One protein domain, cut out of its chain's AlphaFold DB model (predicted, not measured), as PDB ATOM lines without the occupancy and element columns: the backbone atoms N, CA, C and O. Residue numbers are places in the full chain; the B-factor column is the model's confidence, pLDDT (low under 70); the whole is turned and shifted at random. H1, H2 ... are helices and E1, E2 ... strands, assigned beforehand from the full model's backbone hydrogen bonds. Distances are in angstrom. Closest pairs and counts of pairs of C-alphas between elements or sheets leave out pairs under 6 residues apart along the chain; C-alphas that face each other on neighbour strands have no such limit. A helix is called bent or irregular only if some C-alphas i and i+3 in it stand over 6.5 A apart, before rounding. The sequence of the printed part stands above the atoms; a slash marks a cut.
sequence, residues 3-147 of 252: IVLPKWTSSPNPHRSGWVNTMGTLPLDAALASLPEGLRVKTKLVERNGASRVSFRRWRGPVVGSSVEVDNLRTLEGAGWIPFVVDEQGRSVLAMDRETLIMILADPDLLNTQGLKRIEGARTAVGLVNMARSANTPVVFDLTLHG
ATOM      1  N   ILE A   3     205.206 185.730 260.895       92.44
ATOM      2  CA  ILE A   3     204.856 186.860 261.756       92.44
ATOM      3  C   ILE A   3     203.339 187.022 261.724       92.44
ATOM      4  O   ILE A   3     202.738 187.047 260.653       92.44
ATOM      5  N   VAL A   4     202.720 187.143 262.893       93.19
ATOM      6  CA  VAL A   4     201.284 187.400 263.027       93.19
ATOM      7  C   VAL A   4     201.098 188.843 263.474       93.19
ATOM      8  O   VAL A   4     201.679 189.245 264.481       93.19
ATOM      9  N   LEU A   5     200.325 189.629 262.724       93.81
ATOM     10  CA  LEU A   5     200.116 191.039 263.047       93.81
ATOM     11  C   LEU A   5     199.133 191.224 264.209       93.81
ATOM     12  O   LEU A   5     198.147 190.491 264.306       93.81
ATOM     13  N   PRO A   6     199.357 192.218 265.085       92.25
ATOM     14  CA  PRO A   6     198.429 192.508 266.164       92.25
ATOM     15  C   PRO A   6     197.179 193.230 265.642       92.25
ATOM     16  O   PRO A   6     197.218 194.015 264.692       92.25
ATOM     17  N   LYS A   7     196.052 192.981 266.312       92.75
ATOM     18  CA  LYS A   7     194.746 193.557 265.959       92.75
ATOM     19  C   LYS A   7     193.997 194.164 267.123       92.75
ATOM     20  O   LYS A   7     193.323 195.163 266.933       92.75
ATOM     21  N   TRP A   8     194.103 193.586 268.310       91.56
ATOM     22  CA  TRP A   8     193.319 194.015 269.461       91.56
ATOM     23  C   TRP A   8     194.174 194.835 270.412       91.56
ATOM     24  O   TRP A   8     195.287 194.433 270.752       91.56
ATOM     25  N   THR A   9     193.630 195.955 270.882       89.00
ATOM     26  CA  THR A   9     194.117 196.564 272.118       89.00
ATOM     27  C   THR A   9     193.421 195.878 273.290       89.00
ATOM     28  O   THR A   9     192.210 195.639 273.262       89.00
ATOM     29  N   SER A  10     194.194 195.489 274.299       88.25
ATOM     30  CA  SER A  10     193.688 194.708 275.424       88.25
ATOM     31  C   SER A  10     194.177 195.268 276.752       88.25
ATOM     32  O   SER A  10     195.265 195.835 276.833       88.25
ATOM     33  N   SER A  11     193.355 195.123 277.786       87.56
ATOM     34  CA  SER A  11     193.694 195.476 279.163       87.56
ATOM     35  C   SER A  11     193.567 194.246 280.066       87.56
ATOM     36  O   SER A  11     192.723 193.384 279.807       87.56
ATOM     37  N   PRO A  12     194.387 194.110 281.123       86.69
ATOM     38  CA  PRO A  12     194.232 193.021 282.083       86.69
ATOM     39  C   PRO A  12     192.835 193.027 282.717       86.69
ATOM     40  O   PRO A  12     192.324 194.078 283.104       86.69
ATOM     41  N   ASN A  13     192.215 191.854 282.848       86.75
ATOM     42  CA  ASN A  13     190.926 191.742 283.521       86.75
ATOM     43  C   ASN A  13     191.126 191.785 285.054       86.75
ATOM     44  O   ASN A  13     191.820 190.919 285.589       86.75
ATOM     45  N   PRO A  14     190.495 192.726 285.785       87.00
ATOM     46  CA  PRO A  14     190.718 192.877 287.226       87.00
ATOM     47  C   PRO A  14     190.133 191.730 288.065       87.00
ATOM     48  O   PRO A  14     190.584 191.498 289.181       87.00
ATOM     49  N   HIS A  15     189.148 190.995 287.541       89.12
ATOM     50  CA  HIS A  15     188.452 189.925 288.263       89.12
ATOM     51  C   HIS A  15     188.994 188.527 287.944       89.12
ATOM     52  O   HIS A  15     188.720 187.578 288.676       89.12
ATOM     53  N   ARG A  16     189.737 188.363 286.840       84.88
ATOM     54  CA  ARG A  16     190.278 187.068 286.404       84.88
ATOM     55  C   ARG A  16     191.745 187.197 286.020       84.88
ATOM     56  O   ARG A  16     192.073 187.630 284.918       84.88
ATOM     57  N   SER A  17     192.618 186.756 286.922       80.19
ATOM     58  CA  SER A  17     194.058 186.683 286.663       80.19
ATOM     59  C   SER A  17     194.351 185.862 285.400       80.19
ATOM     60  O   SER A  17     193.769 184.795 285.195       80.19
ATOM     61  N   GLY A  18     195.224 186.383 284.537       77.75
ATOM     62  CA  GLY A  18     195.590 185.773 283.254       77.75
ATOM     63  C   GLY A  18     194.603 186.009 282.103       77.75
ATOM     64  O   GLY A  18     194.883 185.592 280.983       77.75
ATOM     65  N   TRP A  19     193.475 186.686 282.345       83.12
ATOM     66  CA  TRP A  19     192.529 187.077 281.298       83.12
ATOM     67  C   TRP A  19     192.720 188.538 280.903       83.12
ATOM     68  O   TRP A  19     193.145 189.371 281.705       83.12
ATOM     69  N   VAL A  20     192.348 188.851 279.667       86.69
ATOM     70  CA  VAL A  20     192.357 190.212 279.132       86.69
ATOM     71  C   VAL A  20     190.971 190.593 278.625       86.69
ATOM     72  O   VAL A  20     190.218 189.741 278.151       86.69
ATOM     73  N   ASN A  21     190.645 191.875 278.732       87.38
ATOM     74  CA  ASN A  21     189.474 192.487 278.125       87.38
ATOM     75  C   ASN A  21     189.895 193.182 276.829       87.38
ATOM     76  O   ASN A  21     190.882 193.920 276.813       87.38
ATOM     77  N   THR A  22     189.145 192.966 275.751       87.00
ATOM     78  CA  THR A  22     189.337 193.696 274.494       87.00
ATOM     79  C   THR A  22     188.799 195.113 274.652       87.00
ATOM     80  O   THR A  22     187.622 195.294 274.947       87.00
ATOM     81  N   MET A  23     189.659 196.112 274.458       85.25
ATOM     82  CA  MET A  23     189.298 197.532 274.568       85.25
ATOM     83  C   MET A  23     188.911 198.136 273.208       85.25
ATOM     84  O   MET A  23     188.274 199.181 273.162       85.25
ATOM     85  N   GLY A  24     189.290 197.486 272.104       87.69
ATOM     86  CA  GLY A  24     189.021 197.938 270.739       87.69
ATOM     87  C   GLY A  24     190.004 197.361 269.722       87.69
ATOM     88  O   GLY A  24     190.861 196.536 270.063       87.69
ATOM     89  N   THR A  25     189.898 197.814 268.473       89.50
ATOM     90  CA  THR A  25     190.840 197.483 267.398       89.50
ATOM     91  C   THR A  25     192.045 198.430 267.418       89.50
ATOM     92  O   THR A  25     191.938 199.630 267.655       89.50
ATOM     93  N   LEU A  26     193.232 197.872 267.205       90.81
ATOM     94  CA  LEU A  26     194.497 198.589 267.121       90.81
ATOM     95  C   LEU A  26     194.593 199.285 265.755       90.81
ATOM     96  O   LEU A  26     194.393 198.600 264.757       90.81
ATOM     97  N   PRO A  27     194.954 200.574 265.648       92.44
ATOM     98  CA  PRO A  27     195.091 201.240 264.351       92.44
ATOM     99  C   PRO A  27     196.009 200.480 263.379       92.44
ATOM    100  O   PRO A  27     196.988 199.859 263.800       92.44
ATOM    101  N   LEU A  28     195.711 200.535 262.076       92.12
ATOM    102  CA  LEU A  28     196.445 199.775 261.050       92.12
ATOM    103  C   LEU A  28     197.941 200.127 261.032       92.12
ATOM    104  O   LEU A  28     198.777 199.226 261.009       92.12
ATOM    105  N   ASP A  29     198.285 201.410 261.152       89.81
ATOM    106  CA  ASP A  29     199.681 201.868 261.185       89.81
ATOM    107  C   ASP A  29     200.434 201.355 262.419       89.81
ATOM    108  O   ASP A  29     201.596 200.954 262.335       89.81
ATOM    109  N   ALA A  30     199.752 201.299 263.568       90.69
ATOM    110  CA  ALA A  30     200.312 200.747 264.797       90.69
ATOM    111  C   ALA A  30     200.526 199.228 264.686       90.69
ATOM    112  O   ALA A  30     201.517 198.709 265.198       90.69
ATOM    113  N   ALA A  31     199.651 198.514 263.970       90.44
ATOM    114  CA  ALA A  31     199.855 197.098 263.679       90.44
ATOM    115  C   ALA A  31     201.071 196.869 262.765       90.44
ATOM    116  O   ALA A  31     201.881 195.974 263.016       90.44
ATOM    117  N   LEU A  32     201.245 197.716 261.747       91.56
ATOM    118  CA  LEU A  32     202.385 197.663 260.830       91.56
ATOM    119  C   LEU A  32     203.716 198.053 261.489       91.56
ATOM    120  O   LEU A  32     204.769 197.634 261.012       91.56
ATOM    121  N   ALA A  33     203.700 198.793 262.601       89.69
ATOM    122  CA  ALA A  33     204.909 199.129 263.359       89.69
ATOM    123  C   ALA A  33     205.618 197.901 263.965       89.69
ATOM    124  O   ALA A  33     206.789 197.990 264.319       89.69
ATOM    125  N   SER A  34     204.935 196.752 264.053       85.88
ATOM    126  CA  SER A  34     205.546 195.478 264.468       85.88
ATOM    127  C   SER A  34     206.418 194.843 263.378       85.88
ATOM    128  O   SER A  34     207.122 193.869 263.642       85.88
ATOM    129  N   LEU A  35     206.366 195.360 262.146       89.00
ATOM    130  CA  LEU A  35     207.169 194.872 261.033       89.00
ATOM    131  C   LEU A  35     208.488 195.646 260.900       89.00
ATOM    132  O   LEU A  35     208.515 196.860 261.116       89.00
ATOM    133  N   PRO A  36     209.570 194.979 260.456       89.50
ATOM    134  CA  PRO A  36     210.788 195.652 260.016       89.50
ATOM    135  C   PRO A  36     210.488 196.715 258.955       89.50
ATOM    136  O   PRO A  36     209.621 196.515 258.103       89.50
ATOM    137  N   GLU A  37     211.243 197.815 258.955       88.38
ATOM    138  CA  GLU A  37     210.989 198.974 258.089       88.38
ATOM    139  C   GLU A  37     210.874 198.608 256.598       88.38
ATOM    140  O   GLU A  37     209.927 199.030 255.933       88.38
ATOM    141  N   GLY A  38     211.755 197.736 256.099       87.00
ATOM    142  CA  GLY A  38     211.717 197.264 254.710       87.00
ATOM    143  C   GLY A  38     210.457 196.465 254.346       87.00
ATOM    144  O   GLY A  38     210.024 196.495 253.196       87.00
ATOM    145  N   LEU A  39     209.825 195.781 255.309       88.56
ATOM    146  CA  LEU A  39     208.525 195.127 255.106       88.56
ATOM    147  C   LEU A  39     207.373 196.120 255.271       88.56
ATOM    148  O   LEU A  39     206.408 196.063 254.514       88.56
ATOM    149  N   ARG A  40     207.482 197.050 256.219       89.94
ATOM    150  CA  ARG A  40     206.449 198.045 256.519       89.94
ATOM    151  C   ARG A  40     206.131 198.935 255.317       89.94
ATOM    152  O   ARG A  40     204.964 199.089 254.983       89.94
ATOM    153  N   VAL A  41     207.148 199.472 254.636       87.94
ATOM    154  CA  VAL A  41     206.961 200.429 253.522       87.94
ATOM    155  C   VAL A  41     206.224 199.807 252.329       87.94
ATOM    156  O   VAL A  41     205.456 200.486 251.653       87.94
ATOM    157  N   LYS A  42     206.413 198.507 252.084       89.38
ATOM    158  CA  LYS A  42     205.739 197.782 250.996       89.38
ATOM    159  C   LYS A  42     204.393 197.177 251.385       89.38
ATOM    160  O   LYS A  42     203.756 196.551 250.542       89.38
ATOM    161  N   THR A  43     203.976 197.304 252.642       92.19
ATOM    162  CA  THR A  43     202.775 196.644 253.162       92.19
ATOM    163  C   THR A  43     201.674 197.653 253.410       92.19
ATOM    164  O   THR A  43     201.841 198.602 254.168       92.19
ATOM    165  N   LYS A  44     200.510 197.391 252.828       93.50
ATOM    166  CA  LYS A  44     199.267 198.091 253.116       93.50
ATOM    167  C   LYS A  44     198.299 197.113 253.765       93.50
ATOM    168  O   LYS A  44     198.019 196.050 253.216       93.50
ATOM    169  N   LEU A  45     197.790 197.477 254.936       93.38
ATOM    170  CA  LEU A  45     196.751 196.712 255.611       93.38
ATOM    171  C   LEU A  45     195.380 197.272 255.233       93.38
ATOM    172  O   LEU A  45     195.197 198.488 255.178       93.38
ATOM    173  N   VAL A  46     194.423 196.386 254.982       93.19
ATOM    174  CA  VAL A  46     193.030 196.744 254.696       93.19
ATOM    175  C   VAL A  46     192.126 195.984 255.651       93.19
ATOM    176  O   VAL A  46     192.235 194.764 255.781       93.19
ATOM    177  N   GLU A  47     191.225 196.707 256.302       93.12
ATOM    178  CA  GLU A  47     190.255 196.163 257.250       93.12
ATOM    179  C   GLU A  47     188.859 196.121 256.623       93.12
ATOM    180  O   GLU A  47     188.422 197.066 255.962       93.12
ATOM    181  N   ARG A  48     188.156 195.001 256.808       91.00
ATOM    182  CA  ARG A  48     186.737 194.861 256.483       91.00
ATOM    183  C   ARG A  48     185.931 194.978 257.763       91.00
ATOM    184  O   ARG A  48     185.909 194.026 258.530       91.00
ATOM    185  N   ASN A  49     185.240 196.097 257.939       86.19
ATOM    186  CA  ASN A  49     184.446 196.355 259.136       86.19
ATOM    187  C   ASN A  49     183.323 195.326 259.338       86.19
ATOM    188  O   ASN A  49     182.584 195.010 258.401       86.19
ATOM    189  N   GLY A  50     183.169 194.888 260.587       85.88
ATOM    190  CA  GLY A  50     182.084 194.035 261.056       85.88
ATOM    191  C   GLY A  50     182.425 192.547 261.144       85.88
ATOM    192  O   GLY A  50     183.383 192.051 260.545       85.88
ATOM    193  N   ALA A  51     181.584 191.831 261.891       86.31
ATOM    194  CA  ALA A  51     181.626 190.384 261.999       86.31
ATOM    195  C   ALA A  51     181.093 189.739 260.721       86.31
ATOM    196  O   ALA A  51     179.970 190.008 260.287       86.31
ATOM    197  N   SER A  52     181.908 188.880 260.117       87.62
ATOM    198  CA  SER A  52     181.511 188.125 258.936       87.62
ATOM    199  C   SER A  52     182.044 186.703 258.987       87.62
ATOM    200  O   SER A  52     183.116 186.431 259.533       87.62
ATOM    201  N   ARG A  53     181.289 185.793 258.369       91.31
ATOM    202  CA  ARG A  53     181.722 184.420 258.158       91.31
ATOM    203  C   ARG A  53     182.566 184.347 256.896       91.31
ATOM    204  O   ARG A  53     182.051 184.506 255.794       91.31
ATOM    205  N   VAL A  54     183.854 184.092 257.072       91.94
ATOM    206  CA  VAL A  54     184.865 184.168 256.014       91.94
ATOM    207  C   VAL A  54     185.348 182.766 255.678       91.94
ATOM    208  O   VAL A  54     185.559 181.937 256.571       91.94
ATOM    209  N   SER A  55     185.525 182.488 254.390       93.06
ATOM    210  CA  SER A  55     186.127 181.241 253.916       93.06
ATOM    211  C   SER A  55     187.505 181.525 253.338       93.06
ATOM    212  O   SER A  55     187.686 182.450 252.549       93.06
ATOM    213  N   PHE A  56     188.484 180.712 253.717       93.88
ATOM    214  CA  PHE A  56     189.856 180.883 253.262       93.88
ATOM    215  C   PHE A  56     190.205 179.819 252.241       93.88
ATOM    216  O   PHE A  56     189.815 178.659 252.373       93.88
ATOM    217  N   ARG A  57     190.974 180.193 251.225       94.50
ATOM    218  CA  ARG A  57     191.486 179.259 250.221       94.50
ATOM    219  C   ARG A  57     192.955 179.499 249.966       94.50
ATOM    220  O   ARG A  57     193.443 180.628 250.055       94.50
ATOM    221  N   ARG A  58     193.662 178.439 249.592       94.12
ATOM    222  CA  ARG A  58     195.020 178.568 249.078       94.12
ATOM    223  C   ARG A  58     194.980 179.414 247.808       94.12
ATOM    224  O   ARG A  58     194.057 179.281 247.001       94.12
ATOM    225  N   TRP A  59     195.983 180.265 247.613       91.69
ATOM    226  CA  TRP A  59     196.116 181.013 246.369       91.69
ATOM    227  C   TRP A  59     196.114 180.049 245.178       91.69
ATOM    228  O   TRP A  59     196.990 179.189 245.075       91.69
ATOM    229  N   ARG A  60     195.098 180.172 244.311       88.38
ATOM    230  CA  ARG A  60     194.849 179.264 243.174       88.38
ATOM    231  C   ARG A  60     194.781 177.780 243.576       88.38
ATOM    232  O   ARG A  60     195.281 176.919 242.859       88.38
ATOM    233  N   GLY A  61     194.188 177.479 244.728       91.00
ATOM    234  CA  GLY A  61     194.107 176.120 245.259       91.00
ATOM    235  C   GLY A  61     192.834 175.855 246.066       91.00
ATOM    236  O   GLY A  61     191.889 176.646 246.013       91.00
ATOM    237  N   PRO A  62     192.792 174.729 246.801       91.75
ATOM    238  CA  PRO A  62     191.612 174.314 247.550       91.75
ATOM    239  C   PRO A  62     191.330 175.221 248.756       91.75
ATOM    240  O   PRO A  62     192.185 175.989 249.209       91.75
ATOM    241  N   VAL A  63     190.114 175.091 249.291       91.31
ATOM    242  CA  VAL A  63     189.688 175.717 250.551       91.31
ATOM    243  C   VAL A  63     190.556 175.207 251.706       91.31
ATOM    244  O   VAL A  63     190.929 174.033 251.756       91.31
ATOM    245  N   VAL A  64     190.885 176.103 252.631       90.12
ATOM    246  CA  VAL A  64     191.683 175.832 253.827       90.12
ATOM    247  C   VAL A  64     190.744 175.755 255.023       90.12
ATOM    248  O   VAL A  64     190.198 176.764 255.461       90.12
ATOM    249  N   GLY A  65     190.572 174.551 255.566       88.44
ATOM    250  CA  GLY A  65     189.759 174.334 256.760       88.44
ATOM    251  C   GLY A  65     188.266 174.581 256.527       88.44
ATOM    252  O   GLY A  65     187.677 174.057 255.584       88.44
ATOM    253  N   SER A  66     187.638 175.322 257.437       90.19
ATOM    254  CA  SER A  66     186.201 175.621 257.438       90.19
ATOM    255  C   SER A  66     185.969 177.126 257.561       90.19
ATOM    256  O   SER A  66     186.854 177.852 258.009       90.19
ATOM    257  N   SER A  67     184.783 177.610 257.184       90.62
ATOM    258  CA  SER A  67     184.469 179.038 257.301       90.62
ATOM    259  C   SER A  67     184.421 179.479 258.765       90.62
ATOM    260  O   SER A  67     183.728 178.854 259.577       90.62
ATOM    261  N   VAL A  68     185.125 180.565 259.083       92.56
ATOM    262  CA  VAL A  68     185.327 181.076 260.447       92.56
ATOM    263  C   VAL A  68     184.664 182.443 260.587       92.56
ATOM    264  O   VAL A  68     184.698 183.248 259.663       92.56
ATOM    265  N   GLU A  69     184.064 182.703 261.747       91.88
ATOM    266  CA  GLU A  69     183.599 184.044 262.113       91.88
ATOM    267  C   GLU A  69     184.803 184.913 262.482       91.88
ATOM    268  O   GLU A  69     185.518 184.592 263.437       91.88
ATOM    269  N   VAL A  70     185.015 185.996 261.738       91.56
ATOM    270  CA  VAL A  70     186.077 186.975 261.997       91.56
ATOM    271  C   VAL A  70     185.449 188.358 262.085       91.56
ATOM    272  O   VAL A  70     184.672 188.753 261.214       91.56
ATOM    273  N   ASP A  71     185.785 189.092 263.140       91.31
ATOM    274  CA  ASP A  71     185.322 190.463 263.345       91.31
ATOM    275  C   ASP A  71     186.371 191.450 262.862       91.31
ATOM    276  O   ASP A  71     187.494 191.379 263.327       91.31
ATOM    277  N   ASN A  72     186.046 192.371 261.958       92.12
ATOM    278  CA  ASN A  72     187.006 193.334 261.405       92.12
ATOM    279  C   ASN A  72     188.182 192.655 260.674       92.12
ATOM    280  O   ASN A  72     189.346 192.855 261.027       92.12
ATOM    281  N   LEU A  73     187.884 191.790 259.693       93.69
ATOM    282  CA  LEU A  73     188.897 190.990 258.986       93.69
ATOM    283  C   LEU A  73     189.995 191.881 258.389       93.69
ATOM    284  O   LEU A  73     189.708 192.780 257.592       93.69
ATOM    285  N   ARG A  74     191.253 191.573 258.703       95.06
ATOM    286  CA  ARG A  74     192.432 192.240 258.146       95.06
ATOM    287  C   ARG A  74     193.040 191.449 257.003       95.06
ATOM    288  O   ARG A  74     193.257 190.242 257.076       95.06
ATOM    289  N   THR A  75     193.344 192.172 255.940       95.00
ATOM    290  CA  THR A  75     193.985 191.664 254.730       95.00
ATOM    291  C   THR A  75     195.204 192.509 254.402       95.00
ATOM    292  O   THR A  75     195.338 193.646 254.860       95.00
ATOM    293  N   LEU A  76     196.118 191.924 253.641       94.25
ATOM    294  CA  LEU A  76     197.394 192.501 253.271       94.25
ATOM    295  C   LEU A  76     197.460 192.703 251.759       94.25
ATOM    296  O   LEU A  76     197.187 191.794 250.972       94.25
ATOM    297  N   GLU A  77     197.881 193.897 251.369       92.00
ATOM    298  CA  GLU A  77     198.121 194.310 249.993       92.00
ATOM    299  C   GLU A  77     199.516 194.934 249.884       92.00
ATOM    300  O   GLU A  77     200.043 195.489 250.848       92.00
ATOM    301  N   GLY A  78     200.133 194.861 248.707       87.69
ATOM    302  CA  GLY A  78     201.408 195.527 248.456       87.69
ATOM    303  C   GLY A  78     202.253 194.862 247.380       87.69
ATOM    304  O   GLY A  78     202.042 193.702 247.017       87.69
ATOM    305  N   ALA A  79     203.231 195.604 246.867       84.12
ATOM    306  CA  ALA A  79     204.170 195.094 245.877       84.12
ATOM    307  C   ALA A  79     205.180 194.129 246.525       84.12
ATOM    308  O   ALA A  79     205.660 194.364 247.630       84.12
ATOM    309  N   GLY A  80     205.510 193.034 245.833       87.44
ATOM    310  CA  GLY A  80     206.492 192.042 246.301       87.44
ATOM    311  C   GLY A  80     205.924 190.922 247.182       87.44
ATOM    312  O   GLY A  80     206.618 189.935 247.427       87.44
ATOM    313  N   TRP A  81     204.653 191.016 247.580       93.19
ATOM    314  CA  TRP A  81     203.964 189.974 248.336       93.19
ATOM    315  C   TRP A  81     203.450 188.857 247.429       93.19
ATOM    316  O   TRP A  81     202.747 189.084 246.445       93.19
ATOM    317  N   ILE A  82     203.783 187.620 247.786       93.56
ATOM    318  CA  ILE A  82     203.262 186.409 247.161       93.56
ATOM    319  C   ILE A  82     202.116 185.896 248.043       93.56
ATOM    320  O   ILE A  82     202.375 185.478 249.173       93.56
ATOM    321  N   PRO A  83     200.855 185.917 247.580       94.50
ATOM    322  CA  PRO A  83     199.733 185.410 248.363       94.50
ATOM    323  C   PRO A  83     199.826 183.888 248.531       94.50
ATOM    324  O   PRO A  83     200.051 183.152 247.570       94.50
ATOM    325  N   PHE A  84     199.620 183.415 249.757       93.50
ATOM    326  CA  PHE A  84     199.540 181.991 250.103       93.50
ATOM    327  C   PHE A  84     198.106 181.585 250.419       93.50
ATOM    328  O   PHE A  84     197.651 180.529 249.969       93.50
ATOM    329  N   VAL A  85     197.390 182.430 251.165       94.88
ATOM    330  CA  VAL A  85     195.985 182.225 251.528       94.88
ATOM    331  C   VAL A  85     195.225 183.515 251.302       94.88
ATOM    332  O   VAL A  85     195.664 184.582 251.732       94.88
ATOM    333  N   VAL A  86     194.082 183.391 250.639       95.50
ATOM    334  CA  VAL A  86     193.178 184.499 250.345       95.50
ATOM    335  C   VAL A  86     191.788 184.236 250.902       95.50
ATOM    336  O   VAL A  86     191.398 183.080 251.095       95.50
ATOM    337  N   ASP A  87     191.053 185.315 251.139       94.19
ATOM    338  CA  ASP A  87     189.628 185.271 251.462       94.19
ATOM    339  C   ASP A  87     188.764 184.985 250.212       94.19
ATOM    340  O   ASP A  87     189.261 184.813 249.085       94.19
ATOM    341  N   GLU A  88     187.443 184.948 250.398       91.81
ATOM    342  CA  GLU A  88     186.478 184.820 249.299       91.81
ATOM    343  C   GLU A  88     186.530 185.968 248.276       91.81
ATOM    344  O   GLU A  88     186.205 185.752 247.109       91.81
ATOM    345  N   GLN A  89     186.992 187.161 248.668       90.56
ATOM    346  CA  GLN A  89     187.171 188.314 247.774       90.56
ATOM    347  C   GLN A  89     188.523 188.293 247.038       90.56
ATOM    348  O   GLN A  89     188.803 189.177 246.233       90.56
ATOM    349  N   GLY A  90     189.359 187.277 247.277       91.06
ATOM    350  CA  GLY A  90     190.683 187.156 246.668       91.06
ATOM    351  C   GLY A  90     191.753 188.042 247.307       91.06
ATOM    352  O   GLY A  90     192.847 188.148 246.753       91.06
ATOM    353  N   ARG A  91     191.473 188.647 248.464       93.75
ATOM    354  CA  ARG A  91     192.420 189.472 249.219       93.75
ATOM    355  C   ARG A  91     193.309 188.597 250.086       93.75
ATOM    356  O   ARG A  91     192.858 187.605 250.655       93.75
ATOM    357  N   SER A  92     194.588 188.952 250.171       94.75
ATOM    358  CA  SER A  92     195.578 188.139 250.875       94.75
ATOM    359  C   SER A  92     195.419 188.255 252.382       94.75
ATOM    360  O   SER A  92     195.361 189.352 252.925       94.75
ATOM    361  N   VAL A  93     195.379 187.118 253.061       95.44
ATOM    362  CA  VAL A  93     195.361 187.038 254.528       95.44
ATOM    363  C   VAL A  93     196.692 186.495 255.030       95.44
ATOM    364  O   VAL A  93     197.210 186.967 256.036       95.44
ATOM    365  N   LEU A  94     197.284 185.552 254.291       95.44
ATOM    366  CA  LEU A  94     198.648 185.071 254.494       95.44
ATOM    367  C   LEU A  94     199.452 185.346 253.227       95.44
ATOM    368  O   LEU A  94     199.131 184.807 252.164       95.44
ATOM    369  N   ALA A  95     200.510 186.139 253.349       95.38
ATOM    370  CA  ALA A  95     201.418 186.448 252.252       95.38
ATOM    371  C   ALA A  95     202.867 186.169 252.639       95.38
ATOM    372  O   ALA A  95     203.234 186.279 253.806       95.38
ATOM    373  N   MET A  96     203.697 185.841 251.656       94.81
ATOM    374  CA  MET A  96     205.138 185.690 251.816       94.81
ATOM    375  C   MET A  96     205.861 186.778 251.043       94.81
ATOM    376  O   MET A  96     205.524 187.059 249.894       94.81
ATOM    377  N   ASP A  97     206.874 187.364 251.659       94.00
ATOM    378  CA  ASP A  97     207.759 188.283 250.970       94.00
ATOM    379  C   ASP A  97     208.691 187.526 250.017       94.00
ATOM    380  O   ASP A  97     209.300 186.525 250.401       94.00
ATOM    381  N   ARG A  98     208.835 188.012 248.781       89.94
ATOM    382  CA  ARG A  98     209.681 187.362 247.769       89.94
ATOM    383  C   ARG A  98     211.173 187.405 248.117       89.94
ATOM    384  O   ARG A  98     211.891 186.481 247.756       89.94
ATOM    385  N   GLU A  99     211.626 188.463 248.782       90.38
ATOM    386  CA  GLU A  99     213.050 188.692 249.060       90.38
ATOM    387  C   GLU A  99     213.493 188.007 250.352       90.38
ATOM    388  O   GLU A  99     214.472 187.266 250.367       90.38
ATOM    389  N   THR A 100     212.755 188.228 251.441       90.81
ATOM    390  CA  THR A 100     213.134 187.726 252.772       90.81
ATOM    391  C   THR A 100     212.571 186.343 253.097       90.81
ATOM    392  O   THR A 100     212.982 185.740 254.088       90.81
ATOM    393  N   LEU A 101     211.612 185.838 252.305       90.75
ATOM    394  CA  LEU A 101     210.859 184.600 252.571       90.75
ATOM    395  C   LEU A 101     210.127 184.605 253.929       90.75
ATOM    396  O   LEU A 101     209.757 183.557 254.473       90.75
ATOM    397  N   ILE A 102     209.910 185.792 254.497       92.56
ATOM    398  CA  ILE A 102     209.125 185.978 255.713       92.56
ATOM    399  C   ILE A 102     207.647 185.931 255.334       92.56
ATOM    400  O   ILE A 102     207.200 186.632 254.427       92.56
ATOM    401  N   MET A 103     206.884 185.103 256.042       94.25
ATOM    402  CA  MET A 103     205.433 185.057 255.914       94.25
ATOM    403  C   MET A 103     204.785 185.987 256.932       94.25
ATOM    404  O   MET A 103     205.199 186.021 258.090       94.25
ATOM    405  N   ILE A 104     203.746 186.697 256.510       94.75
ATOM    406  CA  ILE A 104     202.936 187.573 257.350       94.75
ATOM    407  C   ILE A 104     201.490 187.101 257.305       94.75
ATOM    408  O   ILE A 104     200.898 186.988 256.229       94.75
ATOM    409  N   LEU A 105     200.922 186.872 258.485       95.69
ATOM    410  CA  LEU A 105     199.492 186.703 258.687       95.69
ATOM    411  C   LEU A 105     198.880 188.050 259.086       95.69
ATOM    412  O   LEU A 105     199.217 188.603 260.135       95.69
ATOM    413  N   ALA A 106     197.994 188.564 258.237       95.62
ATOM    414  CA  ALA A 106     197.366 189.871 258.395       95.62
ATOM    415  C   ALA A 106     196.362 189.917 259.554       95.62
ATOM    416  O   ALA A 106     196.260 190.941 260.230       95.62
ATOM    417  N   ASP A 107     195.641 188.815 259.783       94.56
ATOM    418  CA  ASP A 107     194.620 188.722 260.822       94.56
ATOM    419  C   ASP A 107     194.985 187.680 261.899       94.56
ATOM    420  O   ASP A 107     195.081 186.484 261.593       94.56
ATOM    421  N   PRO A 108     195.175 188.097 263.167       93.00
ATOM    422  CA  PRO A 108     195.505 187.193 264.261       93.00
ATOM    423  C   PRO A 108     194.322 186.342 264.737       93.00
ATOM    424  O   PRO A 108     194.556 185.355 265.438       93.00
ATOM    425  N   ASP A 109     193.073 186.667 264.386       92.94
ATOM    426  CA  ASP A 109     191.890 185.929 264.863       92.94
ATOM    427  C   ASP A 109     191.853 184.483 264.377       92.94
ATOM    428  O   ASP A 109     191.216 183.627 264.983       92.94
ATOM    429  N   LEU A 110     192.607 184.185 263.321       93.44
ATOM    430  CA  LEU A 110     192.754 182.833 262.798       93.44
ATOM    431  C   LEU A 110     193.638 181.944 263.676       93.44
ATOM    432  O   LEU A 110     193.578 180.726 263.537       93.44
ATOM    433  N   LEU A 111     194.450 182.528 264.564       93.69
ATOM    434  CA  LEU A 111     195.375 181.802 265.443       93.69
ATOM    435  C   LEU A 111     195.207 182.139 266.934       93.69
ATOM    436  O   LEU A 111     195.849 181.505 267.772       93.69
ATOM    437  N   ASN A 112     194.373 183.117 267.292       90.75
ATOM    438  CA  ASN A 112     194.173 183.508 268.685       90.75
ATOM    439  C   ASN A 112     193.208 182.572 269.436       90.75
ATOM    440  O   ASN A 112     192.478 181.763 268.865       90.75
ATOM    441  N   THR A 113     193.165 182.712 270.759       89.69
ATOM    442  CA  THR A 113     192.313 181.888 271.630       89.69
ATOM    443  C   THR A 113     190.816 182.031 271.342       89.69
ATOM    444  O   THR A 113     190.064 181.090 271.592       89.69
ATOM    445  N   GLN A 114     190.365 183.168 270.799       88.06
ATOM    446  CA  GLN A 114     188.962 183.383 270.438       88.06
ATOM    447  C   GLN A 114     188.566 182.550 269.212       88.06
ATOM    448  O   GLN A 114     187.544 181.862 269.254       88.06
ATOM    449  N   GLY A 115     189.394 182.545 268.162       87.88
ATOM    450  CA  GLY A 115     189.197 181.713 266.976       87.88
ATOM    451  C   GLY A 115     189.338 180.222 267.279       87.88
ATOM    452  O   GLY A 115     188.514 179.415 266.846       87.88
ATOM    453  N   LEU A 116     190.317 179.853 268.112       93.94
ATOM    454  CA  LEU A 116     190.570 178.460 268.507       93.94
ATOM    455  C   LEU A 116     189.496 177.857 269.426       93.94
ATOM    456  O   LEU A 116     189.455 176.640 269.598       93.94
ATOM    457  N   LYS A 117     188.604 178.675 270.002       92.94
ATOM    458  CA  LYS A 117     187.494 178.199 270.843       92.94
ATOM    459  C   LYS A 117     186.518 177.293 270.079       92.94
ATOM    460  O   LYS A 117     185.835 176.478 270.697       92.94
ATOM    461  N   ARG A 118     186.413 177.458 268.758       92.50
ATOM    462  CA  ARG A 118     185.514 176.683 267.891       92.50
ATOM    463  C   ARG A 118     186.294 175.664 267.065       92.50
ATOM    464  O   ARG A 118     187.425 175.925 266.658       92.50
ATOM    465  N   ILE A 119     185.671 174.524 266.768       93.38
ATOM    466  CA  ILE A 119     186.316 173.449 265.999       93.38
ATOM    467  C   ILE A 119     186.647 173.889 264.568       93.38
ATOM    468  O   ILE A 119     187.683 173.501 264.028       93.38
ATOM    469  N   GLU A 120     185.805 174.730 263.968       93.06
ATOM    470  CA  GLU A 120     186.012 175.293 262.636       93.06
ATOM    471  C   GLU A 120     187.262 176.177 262.612       93.06
ATOM    472  O   GLU A 120     188.127 175.998 261.756       93.06
ATOM    473  N   GLY A 121     187.394 177.068 263.599       93.62
ATOM    474  CA  GLY A 121     188.560 177.935 263.748       93.62
ATOM    475  C   GLY A 121     189.836 177.141 264.018       93.62
ATOM    476  O   GLY A 121     190.847 177.376 263.361       93.62
ATOM    477  N   ALA A 122     189.781 176.128 264.887       94.31
ATOM    478  CA  ALA A 122     190.920 175.248 265.153       94.31
ATOM    479  C   ALA A 122     191.378 174.467 263.905       94.31
ATOM    480  O   ALA A 122     192.578 174.367 263.644       94.31
ATOM    481  N   ARG A 123     190.446 173.946 263.093       94.38
ATOM    482  CA  ARG A 123     190.776 173.261 261.828       94.38
ATOM    483  C   ARG A 123     191.439 174.205 260.828       94.38
ATOM    484  O   ARG A 123     192.430 173.828 260.204       94.38
ATOM    485  N   THR A 124     190.920 175.424 260.699       94.12
ATOM    486  CA  THR A 124     191.499 176.453 259.828       94.12
ATOM    487  C   THR A 124     192.885 176.873 260.312       94.12
ATOM    488  O   THR A 124     193.816 176.890 259.512       94.12
ATOM    489  N   ALA A 125     193.069 177.092 261.617       94.25
ATOM    490  CA  ALA A 125     194.363 177.398 262.226       94.25
ATOM    491  C   ALA A 125     195.419 176.326 261.921       94.25
ATOM    492  O   ALA A 125     196.516 176.636 261.455       94.25
ATOM    493  N   VAL A 126     195.073 175.048 262.115       92.62
ATOM    494  CA  VAL A 126     195.959 173.918 261.793       92.62
ATOM    495  C   VAL A 126     196.273 173.873 260.296       92.62
ATOM    496  O   VAL A 126     197.423 173.637 259.926       92.62
ATOM    497  N   GLY A 127     195.290 174.137 259.431       91.94
ATOM    498  CA  GLY A 127     195.493 174.251 257.985       91.94
ATOM    499  C   GLY A 127     196.506 175.338 257.619       91.94
ATOM    500  O   GLY A 127     197.450 175.070 256.878       91.94
ATOM    501  N   LEU A 128     196.368 176.533 258.200       93.06
ATOM    502  CA  LEU A 128     197.283 177.661 257.985       93.06
ATOM    503  C   LEU A 128     198.704 177.350 258.459       93.06
ATOM    504  O   LEU A 128     199.664 177.556 257.717       93.06
ATOM    505  N   VAL A 129     198.848 176.811 259.672       92.12
ATOM    506  CA  VAL A 129     200.158 176.446 260.229       92.12
ATOM    507  C   VAL A 129     200.817 175.351 259.392       92.12
ATOM    508  O   VAL A 129     202.012 175.434 259.109       92.12
ATOM    509  N   ASN A 130     200.051 174.354 258.938       90.50
ATOM    510  CA  ASN A 130     200.565 173.302 258.061       90.50
ATOM    511  C   ASN A 130     200.999 173.824 256.688       90.50
ATOM    512  O   ASN A 130     201.935 173.276 256.116       90.50
ATOM    513  N   MET A 131     200.359 174.875 256.172       88.00
ATOM    514  CA  MET A 131     200.783 175.533 254.933       88.00
ATOM    515  C   MET A 131     202.036 176.393 255.110       88.00
ATOM    516  O   MET A 131     202.824 176.510 254.174       88.00
ATOM    517  N   ALA A 132     202.210 177.006 256.282       88.88
ATOM    518  CA  ALA A 132     203.367 177.842 256.583       88.88
ATOM    519  C   ALA A 132     204.616 177.025 256.958       88.88
ATOM    520  O   ALA A 132     205.742 177.498 256.796       88.88
ATOM    521  N   ARG A 133     204.449 175.807 257.487       88.75
ATOM    522  CA  ARG A 133     205.570 174.954 257.901       88.75
ATOM    523  C   ARG A 133     206.028 174.010 256.791       88.75
ATOM    524  O   ARG A 133     205.258 173.612 255.924       88.75
ATOM    525  N   SER A 134     207.286 173.586 256.877       84.12
ATOM    526  CA  SER A 134     207.781 172.457 256.085       84.12
ATOM    527  C   SER A 134     207.289 171.132 256.674       84.12
ATOM    528  O   SER A 134     206.972 171.037 257.863       84.12
ATOM    529  N   ALA A 135     207.204 170.092 255.843       82.62
ATOM    530  CA  ALA A 135     206.737 168.782 256.286       82.62
ATOM    531  C   ALA A 135     207.555 168.281 257.494       82.62
ATOM    532  O   ALA A 135     208.783 168.330 257.485       82.62
ATOM    533  N   ASN A 136     206.864 167.809 258.537       79.19
ATOM    534  CA  ASN A 136     207.446 167.255 259.768       79.19
ATOM    535  C   ASN A 136     208.374 168.167 260.594       79.19
ATOM    536  O   ASN A 136     209.043 167.675 261.501       79.19
ATOM    537  N   THR A 137     208.375 169.487 260.395       86.12
ATOM    538  CA  THR A 137     209.161 170.384 261.263       86.12
ATOM    539  C   THR A 137     208.384 170.800 262.518       86.12
ATOM    540  O   THR A 137     207.194 171.125 262.405       86.12
ATOM    541  N   PRO A 138     209.016 170.849 263.706       87.69
ATOM    542  CA  PRO A 138     208.364 171.357 264.912       87.69
ATOM    543  C   PRO A 138     207.945 172.824 264.736       87.69
ATOM    544  O   PRO A 138     208.575 173.580 263.995       87.69
ATOM    545  N   VAL A 139     206.873 173.224 265.420       87.75
ATOM    546  CA  VAL A 139     206.388 174.611 265.449       87.75
ATOM    547  C   VAL A 139     206.801 175.224 266.779       87.75
ATOM    548  O   VAL A 139     206.454 174.701 267.836       87.75
ATOM    549  N   VAL A 140     207.549 176.324 266.722       88.06
ATOM    550  CA  VAL A 140     207.986 177.077 267.901       88.06
ATOM    551  C   VAL A 140     207.265 178.416 267.904       88.06
ATOM    552  O   VAL A 140     207.336 179.160 266.928       88.06
ATOM    553  N   PHE A 141     206.569 178.712 269.001       87.06
ATOM    554  CA  PHE A 141     205.929 180.005 269.219       87.06
ATOM    555  C   PHE A 141     206.856 180.893 270.043       87.06
ATOM    556  O   PHE A 141     207.127 180.595 271.206       87.06
ATOM    557  N   ASP A 142     207.323 181.987 269.448       84.50
ATOM    558  CA  ASP A 142     208.000 183.038 270.198       84.50
ATOM    559  C   ASP A 142     206.961 184.026 270.740       84.50
ATOM    560  O   ASP A 142     206.346 184.794 270.001       84.50
ATOM    561  N   LEU A 143     206.739 183.969 272.053       78.38
ATOM    562  CA  LEU A 143     205.807 184.837 272.774       78.38
ATOM    563  C   LEU A 143     206.536 185.813 273.708       78.38
ATOM    564  O   LEU A 143     205.911 186.399 274.593       78.38
ATOM    565  N   THR A 144     207.844 186.011 273.528       71.50
ATOM    566  CA  THR A 144     208.628 186.936 274.365       71.50
ATOM    567  C   THR A 144     208.084 188.365 274.305       71.50
ATOM    568  O   THR A 144     207.949 189.009 275.343       71.50
ATOM    569  N   LEU A 145     207.654 188.808 273.120       65.19
ATOM    570  CA  LEU A 145     206.992 190.103 272.905       65.19
ATOM    571  C   LEU A 145     205.604 190.207 273.562       65.19
ATOM    572  O   LEU A 145     205.134 191.309 273.821       65.19
ATOM    573  N   HIS A 146     204.956 189.082 273.876       65.50
ATOM    574  CA  HIS A 146     203.639 189.044 274.525       65.50
ATOM    575  C   HIS A 146     203.734 189.073 276.059       65.50
ATOM    576  O   HIS A 146     202.749 188.815 276.747       65.50
ATOM    577  N   GLY A 147     204.923 189.317 276.620       62.84
ATOM    578  CA  GLY A 147     205.123 189.308 278.069       62.84
ATOM    579  C   GLY A 147     205.081 187.909 278.692       62.84
ATOM    580  O   GLY A 147     205.244 187.787 279.901       62.84
TER     581      GLY A 147
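This is residues 3 to 147 of the 252 residues of an uncharacterized protein of Alphaproteobacteria bacterium (UniProt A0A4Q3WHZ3). Two long, sharply bent strands, the hairpin of E3 and E4, curve round beside the small three-stranded sheet of E5, E6 and E7 to make a loose, only partly closed barrel, and H4 reaches along one side from the start of E4 to E7. The hairpin of E1 and E2 makes one end of the long axis, the short helices H1 and H2 lie between it and E3 along the chain, and residues 133 to 138 of the tail after H4 stick out. The printed part has 145 residues, with four named helices and seven named strands in the order E1 E2 H1 H2 E3 E4 E5 E6 E7 H3 H4, and its class is mixed, helices and strands. The sheets are E5 - E6 - E7, E1 - E2 and E3 - E4, each antiparallel. The whole is compact, with a radius of gyration of the C-alphas of 15.1 A and spans of 46 by 35 by 34 A.

E1, residues 8 to 12, and E2, residues 20 to 25, form an antiparallel hairpin at 151 degrees, with N 9 and O 24 at 2.9 A and N 21 and O 11 at 2.8 A, within hydrogen-bond range. H1, residues 28 to 32, and H2, residues 37 to 40, are close but not clearly touching; their closest C-alphas, those of Leu 32 and Arg 40, are 5.9 A apart. E3, residues 44 to 54, comes closest to H1 at the C-alphas of Leu 28 and Leu 45, 6.2 A apart. E3 and E4, residues 68 to 77, form an antiparallel hairpin at 161 degrees, with N 44 and O 77 at 2.8 A and N 54 and O 68 at 2.9 A. E3 bends by 108 degrees at residue 51, and E4 bends by 91 degrees at residue 71. E5, residues 81 to 86, E6, residues 92 to 97, and E7, residues 103 to 105, form a meander, each strand the antiparallel neighbour of the one before. In it N 82 and O 96 are 2.8 A apart, and N 104 and O 95 are 2.8 A apart. The closest C-alphas of E4 and E6, those of Thr 75 and Val 93, are 4.8 A apart, while E3 and E5 are apart. Residues 57 to 58 pair antiparallel with residues 85 to 86 of E5, and residues 3 to 4 pair parallel with residues 104 to 105 of E7. H3, residues 113 to 116, and H4, residues 119 to 132, touch only at the corner by their link, H4 with residues 121 to 125 alone; the closest C-alphas, those of Leu 116 and Ala 122, are 4.7 A apart. H4 comes within 5.6 A of E4, between the C-alphas of Gly 121 and Val 68, and only grazes the sheet of E5, E6 and E7 with its residues 128 to 132. In H1 and H4 every O i to N i+4 pair is within hydrogen-bond range; H2 and H3 are too short for such a pair.

E1 begins at C-alpha 8, (193.319, 194.015, 269.461), and is 12.7 A long; E2 is 13.9 A long. H1 and H2 are short, 6.3 A and 4.9 A. E3 is 20.2 A from first to last C-alpha and E4 21.2 A, with C-alpha 68 at (185.327, 181.076, 260.447). E5 is 12.3 A long, E6 12.2 A, E7 6.8 A and H3 5.0 A. H4, 20.0 A long, ends at C-alpha 132, (203.367, 177.842, 256.583).

The C-alphas of His 15 and Arg 60 are the two farthest apart, at 46.8 A. The printed part has no cut. The link from E3 to E4, residues 55 to 67, is long. Residues 133 to 147 hold no named element, and of these 133 to 138 stand free. The mean pLDDT of the printed part is 89.9, and residues 145 to 147 are under 70.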